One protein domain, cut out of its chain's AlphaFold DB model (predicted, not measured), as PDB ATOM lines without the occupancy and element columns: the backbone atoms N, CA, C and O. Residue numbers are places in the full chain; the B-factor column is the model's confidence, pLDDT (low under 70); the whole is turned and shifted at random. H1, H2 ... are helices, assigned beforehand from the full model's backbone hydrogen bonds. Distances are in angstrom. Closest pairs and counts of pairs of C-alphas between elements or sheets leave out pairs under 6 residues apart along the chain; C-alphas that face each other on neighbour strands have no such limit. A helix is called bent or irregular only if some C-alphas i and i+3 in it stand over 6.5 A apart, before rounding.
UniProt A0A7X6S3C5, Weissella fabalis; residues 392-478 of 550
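This is residues 392 to 478 of the 550 residues of a protein of Weissella fabalis (UniProt A0A7X6S3C5). Two helices, H1 and H2, cross at a steep angle to form the core, with the second half of H2 packed on H1, and a shorter helix, H4, lies near both of them so that the centres of the three make a triangle. A small helix, H3, forms one end of the long axis, near the first residues of H1, and the loop of residues 467 to 474 forms the other end. The printed part has 87 residues, with four named helices in the order H1, H2, H3, H4 and no named strand; the class is all helix, with 49 residues in the helices. The whole is only just compact, close to loose, with a radius of gyration of the C-alphas of 14.4 A, and it is elongated, spanning 48 by 25 by 20 A.

The printed part begins at Arg 392. H1, the longest helix, covers residues 396 to 411 and is 23.5 A long, from C-alpha 396 at (-11.102, 20.719, 0.669) to C-alpha 411 at (12.019, 22.811, 4.128). H2 covers residues 418 to 431 and is 20.3 A long. H3 covers residues 436 to 444, 12.0 A. H4 covers residues 454 to 463, 15.8 A, and ends with C-alpha 463 at (-1.582, 32.943, 7.004). H4 is neither bent nor irregular, but only just: C-alphas 460 and 463 are 6.0 A apart.

H1 touches H2, which meets it with residues 424 to 429 alone; their closest C-alphas, of Ala 401 and Phe 429, are 4.9 A apart. Their lines stand at a steep tilt of 58 degrees, opposite ways. H3 is close to H1 but not clearly touching, with the C-alphas of Tyr 396 and Gln 438 closest at 7.3 A. H4 is close to H1 but not clearly touching, the closest C-alphas being those of Val 402 and Lys 460 at 7.6 A; it stands at a steep tilt of 66 degrees, the same way. H4 is also close to H2 but not clearly touching, with the C-alphas of Tyr 422 and Lys 454 closest at 6.3 A, and is about perpendicular to it at 88 degrees. H3 is apart from H2 and from H4. In H3 every O i to N i+4 pair is within hydrogen-bond range; the figures are 11 of 12 in H1, 9 of 10 in H2 and 3 of 6 in H4, where 7 of 7 O i to N i+3 pairs are within range.

The two C-alphas farthest apart, of Asn 444 and Val 471, are 48.1 A apart. The printed part has no cut. The link from H2 to H3 is tight, and those from H1 to H2 and from H3 to H4 are short. Residues 464 to 478 hold no named element. The mean pLDDT of the printed part is 85.4, with residues 444 to 446 and 467 to 474 under 70.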
ATOM      1  N   ARG A 392     -18.545  26.001  -0.218       75.25
ATOM      2  CA  ARG A 392     -18.269  25.489   1.135       75.25
ATOM      3  C   ARG A 392     -17.202  24.393   1.133       75.25
ATOM      4  O   ARG A 392     -16.216  24.524   1.848       75.25
ATOM      5  N   CYS A 393     -17.385  23.350   0.322       78.38
ATOM      6  CA  CYS A 393     -16.544  22.148   0.330       78.38
ATOM      7  C   CYS A 393     -15.642  22.004  -0.903       78.38
ATOM      8  O   CYS A 393     -14.672  21.248  -0.887       78.38
ATOM      9  N   GLY A 394     -15.882  22.780  -1.965       84.38
ATOM     10  CA  GLY A 394     -15.156  22.644  -3.231       84.38
ATOM     11  C   GLY A 394     -13.657  22.925  -3.170       84.38
ATOM     12  O   GLY A 394     -12.969  22.691  -4.156       84.38
ATOM     13  N   HIS A 395     -13.124  23.381  -2.039       89.69
ATOM     14  CA  HIS A 395     -11.693  23.601  -1.848       89.69
ATOM     15  C   HIS A 395     -11.058  22.708  -0.777       89.69
ATOM     16  O   HIS A 395      -9.919  22.964  -0.410       89.69
ATOM     17  N   TYR A 396     -11.705  21.630  -0.319       91.56
ATOM     18  CA  TYR A 396     -11.102  20.719   0.669       91.56
ATOM     19  C   TYR A 396      -9.709  20.224   0.270       91.56
ATOM     20  O   TYR A 396      -8.751  20.396   1.028       91.56
ATOM     21  N   ARG A 397      -9.563  19.716  -0.961       93.81
ATOM     22  CA  ARG A 397      -8.265  19.267  -1.479       93.81
ATOM     23  C   ARG A 397      -7.287  20.431  -1.617       93.81
ATOM     24  O   ARG A 397      -6.125  20.325  -1.237       93.81
ATOM     25  N   ALA A 398      -7.778  21.574  -2.095       94.44
ATOM     26  CA  ALA A 398      -6.997  22.790  -2.279       94.44
ATOM     27  C   ALA A 398      -6.451  23.362  -0.963       94.44
ATOM     28  O   ALA A 398      -5.293  23.772  -0.922       94.44
ATOM     29  N   ASP A 399      -7.244  23.368   0.105       93.88
ATOM     30  CA  ASP A 399      -6.841  23.821   1.435       93.88
ATOM     31  C   ASP A 399      -5.859  22.836   2.089       93.88
ATOM     32  O   ASP A 399      -4.874  23.267   2.693       93.88
ATOM     33  N   GLY A 400      -6.067  21.523   1.923       94.69
ATOM     34  CA  GLY A 400      -5.076  20.503   2.290       94.69
ATOM     35  C   GLY A 400      -3.740  20.722   1.573       94.69
ATOM     36  O   GLY A 400      -2.678  20.719   2.200       94.69
ATOM     37  N   ALA A 401      -3.804  21.033   0.279       96.75
ATOM     38  CA  ALA A 401      -2.633  21.288  -0.544       96.75
ATOM     39  C   ALA A 401      -1.879  22.552  -0.117       96.75
ATOM     40  O   ALA A 401      -0.654  22.543  -0.087       96.75
ATOM     41  N   VAL A 402      -2.577  23.617   0.297       96.44
ATOM     42  CA  VAL A 402      -1.937  24.822   0.859       96.44
ATOM     43  C   VAL A 402      -1.167  24.486   2.135       96.44
ATOM     44  O   VAL A 402      -0.029  24.925   2.303       96.44
ATOM     45  N   LYS A 403      -1.753  23.685   3.034       95.19
ATOM     46  CA  LYS A 403      -1.085  23.283   4.282       95.19
ATOM     47  C   LYS A 403       0.196  22.494   4.004       95.19
ATOM     48  O   LYS A 403       1.228  22.779   4.617       95.19
ATOM     49  N   LEU A 404       0.142  21.540   3.072       94.94
ATOM     50  CA  LEU A 404       1.302  20.736   2.686       94.94
ATOM     51  C   LEU A 404       2.343  21.560   1.909       94.94
ATOM     52  O   LEU A 404       3.531  21.460   2.209       94.94
ATOM     53  N   LEU A 405       1.918  22.446   1.003       95.62
ATOM     54  CA  LEU A 405       2.791  23.416   0.336       95.62
ATOM     55  C   LEU A 405       3.554  24.251   1.368       95.62
ATOM     56  O   LEU A 405       4.773  24.354   1.296       95.62
ATOM     57  N   PHE A 406       2.859  24.826   2.354       94.38
ATOM     58  CA  PHE A 406       3.497  25.646   3.384       94.38
ATOM     59  C   PHE A 406       4.508  24.851   4.206       94.38
ATOM     60  O   PHE A 406       5.502  25.421   4.645       94.38
ATOM     61  N   LYS A 407       4.274  23.551   4.419       91.19
ATOM     62  CA  LYS A 407       5.262  22.664   5.040       91.19
ATOM     63  C   LYS A 407       6.500  22.518   4.156       91.19
ATOM     64  O   LYS A 407       7.586  22.809   4.639       91.19
ATOM     65  N   ARG A 408       6.329  22.187   2.872       90.56
ATOM     66  CA  ARG A 408       7.444  22.035   1.922       90.56
ATOM     67  C   ARG A 408       8.256  23.321   1.763       90.56
ATOM     68  O   ARG A 408       9.473  23.281   1.820       90.56
ATOM     69  N   LEU A 409       7.606  24.479   1.652       90.75
ATOM     70  CA  LEU A 409       8.301  25.770   1.524       90.75
ATOM     71  C   LEU A 409       9.164  26.131   2.740       90.75
ATOM     72  O   LEU A 409      10.106  26.904   2.598       90.75
ATOM     73  N   ARG A 410       8.865  25.585   3.926       86.38
ATOM     74  CA  ARG A 410       9.719  25.745   5.114       86.38
ATOM     75  C   ARG A 410      10.954  24.841   5.096       86.38
ATOM     76  O   ARG A 410      11.866  25.083   5.878       86.38
ATOM     77  N   GLU A 411      10.954  23.811   4.256       84.12
ATOM     78  CA  GLU A 411      12.019  22.811   4.128       84.12
ATOM     79  C   GLU A 411      12.933  23.089   2.919       84.12
ATOM     80  O   GLU A 411      14.039  22.564   2.863       84.12
ATOM     81  N   ILE A 412      12.498  23.921   1.965       83.00
ATOM     82  CA  ILE A 412      13.284  24.302   0.784       83.00
ATOM     83  C   ILE A 412      14.259  25.433   1.140       83.00
ATOM     84  O   ILE A 412      13.857  26.482   1.651       83.00
ATOM     85  N   ASP A 413      15.537  25.224   0.822       76.19
ATOM     86  CA  ASP A 413      16.607  26.199   1.060       76.19
ATOM     87  C   ASP A 413      16.621  27.343   0.029       76.19
ATOM     88  O   ASP A 413      16.959  28.478   0.364       76.19
ATOM     89  N   GLU A 414      16.211  27.076  -1.211       83.00
ATOM     90  CA  GLU A 414      16.163  28.069  -2.287       83.00
ATOM     91  C   GLU A 414      14.898  28.943  -2.222       83.00
ATOM     92  O   GLU A 414      13.801  28.489  -1.885       83.00
ATOM     93  N   THR A 415      15.029  30.230  -2.560       84.88
ATOM     94  CA  THR A 415      13.871  31.127  -2.680       84.88
ATOM     95  C   THR A 415      13.150  30.871  -4.001       84.88
ATOM     96  O   THR A 415      13.684  31.161  -5.069       84.88
ATOM     97  N   LEU A 416      11.911  30.393  -3.933       89.44
ATOM     98  CA  LEU A 416      11.089  30.138  -5.114       89.44
ATOM     99  C   LEU A 416      10.324  31.381  -5.579       89.44
ATOM    100  O   LEU A 416       9.821  32.174  -4.773       89.44
ATOM    101  N   GLY A 417      10.188  31.524  -6.900       91.06
ATOM    102  CA  GLY A 417       9.302  32.508  -7.510       91.06
ATOM    103  C   GLY A 417       7.826  32.141  -7.327       91.06
ATOM    104  O   GLY A 417       7.469  30.998  -7.057       91.06
ATOM    105  N   VAL A 418       6.927  33.114  -7.508       92.00
ATOM    106  CA  VAL A 418       5.469  32.886  -7.390       92.00
ATOM    107  C   VAL A 418       4.968  31.840  -8.392       92.00
ATOM    108  O   VAL A 418       4.030  31.101  -8.091       92.00
ATOM    109  N   ASP A 419       5.582  31.776  -9.573       94.50
ATOM    110  CA  ASP A 419       5.233  30.800 -10.603       94.50
ATOM    111  C   ASP A 419       5.665  29.387 -10.199       94.50
ATOM    112  O   ASP A 419       4.831  28.484 -10.226       94.50
ATOM    113  N   ASP A 420       6.890  29.226  -9.693       94.81
ATOM    114  CA  ASP A 420       7.407  27.941  -9.201       94.81
ATOM    115  C   ASP A 420       6.616  27.439  -7.988       94.81
ATOM    116  O   ASP A 420       6.263  26.265  -7.895       94.81
ATOM    117  N   ILE A 421       6.254  28.348  -7.075       95.62
ATOM    118  CA  ILE A 421       5.368  28.054  -5.941       95.62
ATOM    119  C   ILE A 421       4.008  27.552  -6.433       95.62
ATOM    120  O   ILE A 421       3.433  26.643  -5.832       95.62
ATOM    121  N   TYR A 422       3.471  28.144  -7.504       97.00
ATOM    122  CA  TYR A 422       2.195  27.713  -8.063       97.00
ATOM    123  C   TYR A 422       2.302  26.333  -8.719       97.00
ATOM    124  O   TYR A 422       1.425  25.504  -8.492       97.00
ATOM    125  N   SER A 423       3.378  26.048  -9.450       96.31
ATOM    126  CA  SER A 423       3.630  24.711  -9.999       96.31
ATOM    127  C   SER A 423       3.768  23.663  -8.892       96.31
ATOM    128  O   SER A 423       3.051  22.664  -8.903       96.31
ATOM    129  N   LEU A 424       4.561  23.945  -7.853       95.06
ATOM    130  CA  LEU A 424       4.683  23.069  -6.684       95.06
ATOM    131  C   LEU A 424       3.329  22.842  -5.992       95.06
ATOM    132  O   LEU A 424       3.033  21.740  -5.531       95.06
ATOM    133  N   TYR A 425       2.486  23.872  -5.913       97.44
ATOM    134  CA  TYR A 425       1.132  23.747  -5.383       97.44
ATOM    135  C   TYR A 425       0.252  22.808  -6.216       97.44
ATOM    136  O   TYR A 425      -0.495  22.018  -5.637       97.44
ATOM    137  N   GLN A 426       0.336  22.874  -7.548       96.94
ATOM    138  CA  GLN A 426      -0.400  21.979  -8.445       96.94
ATOM    139  C   GLN A 426       0.014  20.519  -8.241       96.94
ATOM    140  O   GLN A 426      -0.853  19.648  -8.149       96.94
ATOM    141  N   ASP A 427       1.310  20.265  -8.076       95.38
ATOM    142  CA  ASP A 427       1.817  18.920  -7.804       95.38
ATOM    143  C   ASP A 427       1.313  18.403  -6.457       95.38
ATOM    144  O   ASP A 427       0.778  17.300  -6.356       95.38
ATOM    145  N   VAL A 428       1.413  19.235  -5.417       95.69
ATOM    146  CA  VAL A 428       0.915  18.910  -4.078       95.69
ATOM    147  C   VAL A 428      -0.588  18.623  -4.105       95.69
ATOM    148  O   VAL A 428      -1.025  17.661  -3.478       95.69
ATOM    149  N   PHE A 429      -1.379  19.404  -4.844       95.75
ATOM    150  CA  PHE A 429      -2.831  19.238  -4.942       95.75
ATOM    151  C   PHE A 429      -3.247  17.833  -5.384       95.75
ATOM    152  O   PHE A 429      -4.151  17.251  -4.782       95.75
ATOM    153  N   ASN A 430      -2.555  17.268  -6.372       92.19
ATOM    154  CA  ASN A 430      -2.857  15.934  -6.892       92.19
ATOM    155  C   ASN A 430      -2.516  14.807  -5.902       92.19
ATOM    156  O   ASN A 430      -3.046  13.709  -6.032       92.19
ATOM    157  N   THR A 431      -1.674  15.079  -4.899       94.12
ATOM    158  CA  THR A 431      -1.280  14.101  -3.867       94.12
ATOM    159  C   THR A 431      -2.148  14.120  -2.611       94.12
ATOM    160  O   THR A 431      -1.981  13.266  -1.747       94.12
ATOM    161  N   ILE A 432      -3.046  15.100  -2.458       95.69
ATOM    162  CA  ILE A 432      -3.873  15.197  -1.252       95.69
ATOM    163  C   ILE A 432      -4.971  14.136  -1.288       95.69
ATOM    164  O   ILE A 432      -5.836  14.156  -2.167       95.69
ATOM    165  N   GLU A 433      -4.974  13.269  -0.285       93.44
ATOM    166  CA  GLU A 433      -6.097  12.396   0.052       93.44
ATOM    167  C   GLU A 433      -7.050  13.133   0.999       93.44
ATOM    168  O   GLU A 433      -6.622  13.894   1.874       93.44
ATOM    169  N   LEU A 434      -8.350  12.965   0.774       90.94
ATOM    170  CA  LEU A 434      -9.391  13.548   1.613       90.94
ATOM    171  C   LEU A 434      -9.792  12.541   2.692       90.94
ATOM    172  O   LEU A 434      -9.618  11.339   2.519       90.94
ATOM    173  N   SER A 435     -10.321  13.021   3.819       91.06
ATOM    174  CA  SER A 435     -10.921  12.102   4.790       91.06
ATOM    175  C   SER A 435     -12.208  11.489   4.230       91.06
ATOM    176  O   SER A 435     -12.885  12.111   3.413       91.06
ATOM    177  N   GLU A 436     -12.599  10.316   4.733       87.56
ATOM    178  CA  GLU A 436     -13.863   9.655   4.365       87.56
ATOM    179  C   GLU A 436     -15.078  10.590   4.524       87.56
ATOM    180  O   GLU A 436     -15.961  10.635   3.666       87.56
ATOM    181  N   GLU A 437     -15.090  11.408   5.584       82.50
ATOM    182  CA  GLU A 437     -16.116  12.434   5.807       82.50
ATOM    183  C   GLU A 437     -16.146  13.465   4.669       82.50
ATOM    184  O   GLU A 437     -17.214  13.770   4.143       82.50
ATOM    185  N   GLN A 438     -14.984  13.972   4.248       84.62
ATOM    186  CA  GLN A 438     -14.881  14.958   3.173       84.62
ATOM    187  C   GLN A 438     -15.258  14.373   1.809       84.62
ATOM    188  O   GLN A 438     -15.892  15.061   1.012       84.62
ATOM    189  N   GLU A 439     -14.883  13.126   1.526       83.31
ATOM    190  CA  GLU A 439     -15.251  12.439   0.282       83.31
ATOM    191  C   GLU A 439     -16.751  12.180   0.210       83.31
ATOM    192  O   GLU A 439     -17.394  12.535  -0.779       83.31
ATOM    193  N   THR A 440     -17.323  11.652   1.292       77.81
ATOM    194  CA  THR A 440     -18.771  11.465   1.440       77.81
ATOM    195  C   THR A 440     -19.504  12.788   1.265       77.81
ATOM    196  O   THR A 440     -20.523  12.863   0.582       77.81
ATOM    197  N   GLU A 441     -18.973  13.861   1.849       75.25
ATOM    198  CA  GLU A 441     -19.537  15.192   1.722       75.25
ATOM    199  C   GLU A 441     -19.506  15.679   0.261       75.25
ATOM    200  O   GLU A 441     -20.547  16.052  -0.279       75.25
ATOM    201  N   LEU A 442     -18.361  15.614  -0.426       77.75
ATOM    202  CA  LEU A 442     -18.251  15.994  -1.841       77.75
ATOM    203  C   LEU A 442     -19.194  15.190  -2.746       77.75
ATOM    204  O   LEU A 442     -19.825  15.782  -3.625       77.75
ATOM    205  N   LEU A 443     -19.320  13.880  -2.507       74.06
ATOM    206  CA  LEU A 443     -20.241  12.995  -3.224       74.06
ATOM    207  C   LEU A 443     -21.700  13.387  -2.978       74.06
ATOM    208  O   LEU A 443     -22.441  13.607  -3.933       74.06
ATOM    209  N   ASN A 444     -22.098  13.562  -1.715       65.75
ATOM    210  CA  ASN A 444     -23.451  13.985  -1.345       65.75
ATOM    211  C   ASN A 444     -23.831  15.334  -1.966       65.75
ATOM    212  O   ASN A 444     -25.003  15.597  -2.235       65.75
ATOM    213  N   TYR A 445     -22.853  16.213  -2.171       65.38
ATOM    214  CA  TYR A 445     -23.067  17.526  -2.760       65.38
ATOM    215  C   TYR A 445     -22.880  17.579  -4.279       65.38
ATOM    216  O   TYR A 445     -23.125  18.639  -4.861       65.38
ATOM    217  N   SER A 446     -22.433  16.491  -4.914       67.88
ATOM    218  CA  SER A 446     -21.990  16.467  -6.315       67.88
ATOM    219  C   SER A 446     -20.986  17.587  -6.633       67.88
ATOM    220  O   SER A 446     -21.036  18.227  -7.685       67.88
ATOM    221  N   VAL A 447     -20.081  17.866  -5.690       74.94
ATOM    222  CA  VAL A 447     -19.120  18.973  -5.764       74.94
ATOM    223  C   VAL A 447     -17.772  18.476  -6.260       74.94
ATOM    224  O   VAL A 447     -17.213  17.507  -5.753       74.94
ATOM    225  N   LYS A 448     -17.193  19.206  -7.215       81.00
ATOM    226  CA  LYS A 448     -15.817  18.966  -7.660       81.00
ATOM    227  C   LYS A 448     -14.850  19.732  -6.769       81.00
ATOM    228  O   LYS A 448     -15.045  20.923  -6.518       81.00
ATOM    229  N   SER A 449     -13.786  19.069  -6.313       85.62
ATOM    230  CA  SER A 449     -12.718  19.767  -5.601       85.62
ATOM    231  C   SER A 449     -11.834  20.514  -6.600       85.62
ATOM    232  O   SER A 449     -11.131  19.899  -7.399       85.62
ATOM    233  N   ASN A 450     -11.898  21.842  -6.573       88.88
ATOM    234  CA  ASN A 450     -11.198  22.724  -7.494       88.88
ATOM    235  C   ASN A 450      -9.905  23.237  -6.870       88.88
ATOM    236  O   ASN A 450      -9.881  23.692  -5.721       88.88
ATOM    237  N   ILE A 451      -8.846  23.239  -7.669       93.75
ATOM    238  CA  ILE A 451      -7.583  23.881  -7.327       93.75
ATOM    239  C   ILE A 451      -7.752  25.405  -7.229       93.75
ATOM    240  O   ILE A 451      -8.543  26.002  -7.964       93.75
ATOM    241  N   TYR A 452      -7.008  26.061  -6.334       95.19
ATOM    242  CA  TYR A 452      -6.974  27.521  -6.324       95.19
ATOM    243  C   TYR A 452      -6.296  28.068  -7.581       95.19
ATOM    244  O   TYR A 452      -5.249  27.583  -8.013       95.19
ATOM    245  N   THR A 453      -6.852  29.144  -8.137       95.00
ATOM    246  CA  THR A 453      -6.118  29.985  -9.091       95.00
ATOM    247  C   THR A 453      -4.882  30.582  -8.415       95.00
ATOM    248  O   THR A 453      -4.826  30.707  -7.190       95.00
ATOM    249  N   LYS A 454      -3.896  31.012  -9.207       94.56
ATOM    250  CA  LYS A 454      -2.668  31.631  -8.684       94.56
ATOM    251  C   LYS A 454      -2.954  32.803  -7.740       94.56
ATOM    252  O   LYS A 454      -2.391  32.866  -6.654       94.56
ATOM    253  N   GLU A 455      -3.891  33.685  -8.087       92.00
ATOM    254  CA  GLU A 455      -4.278  34.805  -7.215       92.00
ATOM    255  C   GLU A 455      -4.947  34.352  -5.911       92.00
ATOM    256  O   GLU A 455      -4.691  34.926  -4.849       92.00
ATOM    257  N   GLN A 456      -5.803  33.328  -5.966       93.31
ATOM    258  CA  GLN A 456      -6.419  32.761  -4.766       93.31
ATOM    259  C   GLN A 456      -5.369  32.115  -3.859       93.31
ATOM    260  O   GLN A 456      -5.416  32.332  -2.649       93.31
ATOM    261  N   LEU A 457      -4.398  31.394  -4.433       95.94
ATOM    262  CA  LEU A 457      -3.279  30.826  -3.686       95.94
ATOM    263  C   LEU A 457      -2.457  31.926  -3.008       95.94
ATOM    264  O   LEU A 457      -2.219  31.847  -1.805       95.94
ATOM    265  N   ILE A 458      -2.082  32.981  -3.741       94.69
ATOM    266  CA  ILE A 458      -1.332  34.124  -3.194       94.69
ATOM    267  C   ILE A 458      -2.037  34.695  -1.957       94.69
ATOM    268  O   ILE A 458      -1.394  34.961  -0.947       94.69
ATOM    269  N   ARG A 459      -3.370  34.830  -1.981       93.25
ATOM    270  CA  ARG A 459      -4.140  35.340  -0.831       93.25
ATOM    271  C   ARG A 459      -4.032  34.463   0.419       93.25
ATOM    272  O   ARG A 459      -4.143  34.995   1.520       93.25
ATOM    273  N   LYS A 460      -3.794  33.157   0.272       95.56
ATOM    274  CA  LYS A 460      -3.614  32.231   1.402       95.56
ATOM    275  C   LYS A 460      -2.277  32.433   2.120       95.56
ATOM    276  O   LYS A 460      -2.185  32.137   3.306       95.56
ATOM    277  N   PHE A 461      -1.266  33.012   1.460       94.31
ATOM    278  CA  PHE A 461       0.025  33.337   2.090       94.31
ATOM    279  C   PHE A 461      -0.077  34.394   3.199       94.31
ATOM    280  O   PHE A 461       0.858  34.527   3.982       94.31
ATOM    281  N   LYS A 462      -1.227  35.070   3.355       92.06
ATOM    282  CA  LYS A 462      -1.529  35.892   4.541       92.06
ATOM    283  C   LYS A 462      -1.306  35.128   5.854       92.06
ATOM    284  O   LYS A 462      -0.834  35.718   6.831       92.06
ATOM    285  N   ASP A 463      -1.637  33.837   5.846       90.12
ATOM    286  CA  ASP A 463      -1.582  32.943   7.004       90.12
ATOM    287  C   ASP A 463      -0.272  32.135   7.064       90.12
ATOM    288  O   ASP A 463      -0.094  31.304   7.959       90.12
ATOM    289  N   TYR A 464       0.660  32.365   6.128       89.06
ATOM    290  CA  TYR A 464       1.973  31.727   6.148       89.06
ATOM    291  C   TYR A 464       2.760  32.196   7.377       89.06
ATOM    292  O   TYR A 464       2.910  33.396   7.624       89.06
ATOM    293  N   LYS A 465       3.263  31.234   8.156       84.94
ATOM    294  CA  LYS A 465       4.085  31.481   9.342       84.94
ATOM    295  C   LYS A 465       5.522  31.066   9.069       84.94
ATOM    296  O   LYS A 465       5.776  29.952   8.606       84.94
ATOM    297  N   ILE A 466       6.441  31.963   9.402       74.81
ATOM    298  CA  ILE A 466       7.881  31.720   9.371       74.81
ATOM    299  C   ILE A 466       8.234  30.789  10.537       74.81
ATOM    300  O   ILE A 466       7.667  30.918  11.624       74.81
ATOM    301  N   ASN A 467       9.153  29.849  10.325       63.97
ATOM    302  CA  ASN A 467       9.698  29.055  11.422       63.97
ATOM    303  C   ASN A 467      10.654  29.936  12.248       63.97
ATOM    304  O   ASN A 467      11.643  30.429  11.712       63.97
ATOM    305  N   THR A 468      10.341  30.181  13.521       56.50
ATOM    306  CA  THR A 468      11.125  31.056  14.415       56.50
ATOM    307  C   THR A 468      12.061  30.294  15.357       56.50
ATOM    308  O   THR A 468      12.768  30.918  16.148       56.50
ATOM    309  N   TYR A 469      12.107  28.959  15.283       48.31
ATOM    310  CA  TYR A 469      13.011  28.151  16.101       48.31
ATOM    311  C   TYR A 469      14.387  28.012  15.438       48.31
ATOM    312  O   TYR A 469      14.554  27.217  14.521       48.31
ATOM    313  N   GLY A 470      15.367  28.762  15.956       47.31
ATOM    314  CA  GLY A 470      16.796  28.570  15.687       47.31
ATOM    315  C   GLY A 470      17.308  29.212  14.392       47.31
ATOM    316  O   GLY A 470      17.090  28.692  13.312       47.31
ATOM    317  N   VAL A 471      18.021  30.333  14.551       47.12
ATOM    318  CA  VAL A 471      19.043  30.931  13.663       47.12
ATOM    319  C   VAL A 471      18.759  30.881  12.139       47.12
ATOM    320  O   VAL A 471      18.998  29.888  11.462       47.12
ATOM    321  N   PHE A 472      18.355  32.054  11.625       47.28
ATOM    322  CA  PHE A 472      17.998  32.443  10.246       47.28
ATOM    323  C   PHE A 472      16.606  32.002   9.756       47.28
ATOM    324  O   PHE A 472      16.389  30.886   9.297       47.28
ATOM    325  N   ALA A 473      15.658  32.947   9.772       54.12
ATOM    326  CA  ALA A 473      14.417  32.859   9.005       54.12
ATOM    327  C   ALA A 473      14.755  32.760   7.505       54.12
ATOM    328  O   ALA A 473      15.097  33.767   6.889       54.12
ATOM    329  N   LYS A 474      14.714  31.550   6.930       62.12
ATOM    330  CA  LYS A 474      15.293  31.304   5.599       62.12
ATOM    331  C   LYS A 474      14.514  31.919   4.432       62.12
ATOM    332  O   LYS A 474      15.158  32.371   3.503       62.12
ATOM    333  N   ASN A 475      13.178  32.025   4.477       73.19
ATOM    334  CA  ASN A 475      12.386  32.691   3.427       73.19
ATOM    335  C   ASN A 475      11.026  33.198   3.958       73.19
ATOM    336  O   ASN A 475      10.151  32.400   4.316       73.19
ATOM    337  N   ASP A 476      10.810  34.521   3.984       85.62
ATOM    338  CA  ASP A 476       9.513  35.123   4.337       85.62
ATOM    339  C   ASP A 476       8.568  35.152   3.126       85.62
ATOM    340  O   ASP A 476       8.358  36.176   2.470       85.62
ATOM    341  N   TYR A 477       7.981  33.996   2.814       89.19
ATOM    342  CA  TYR A 477       7.033  33.892   1.707       89.19
ATOM    343  C   TYR A 477       5.736  34.681   1.927       89.19
ATOM    344  O   TYR A 477       5.056  34.994   0.950       89.19
ATOM    345  N   LYS A 478       5.395  35.071   3.163       90.31
ATOM    346  CA  LYS A 478       4.270  35.986   3.386       90.31
ATOM    347  C   LYS A 478       4.590  37.347   2.775       90.31
ATOM    348  O   LYS A 478       3.812  37.843   1.959       90.31
TER     349      LYS A 478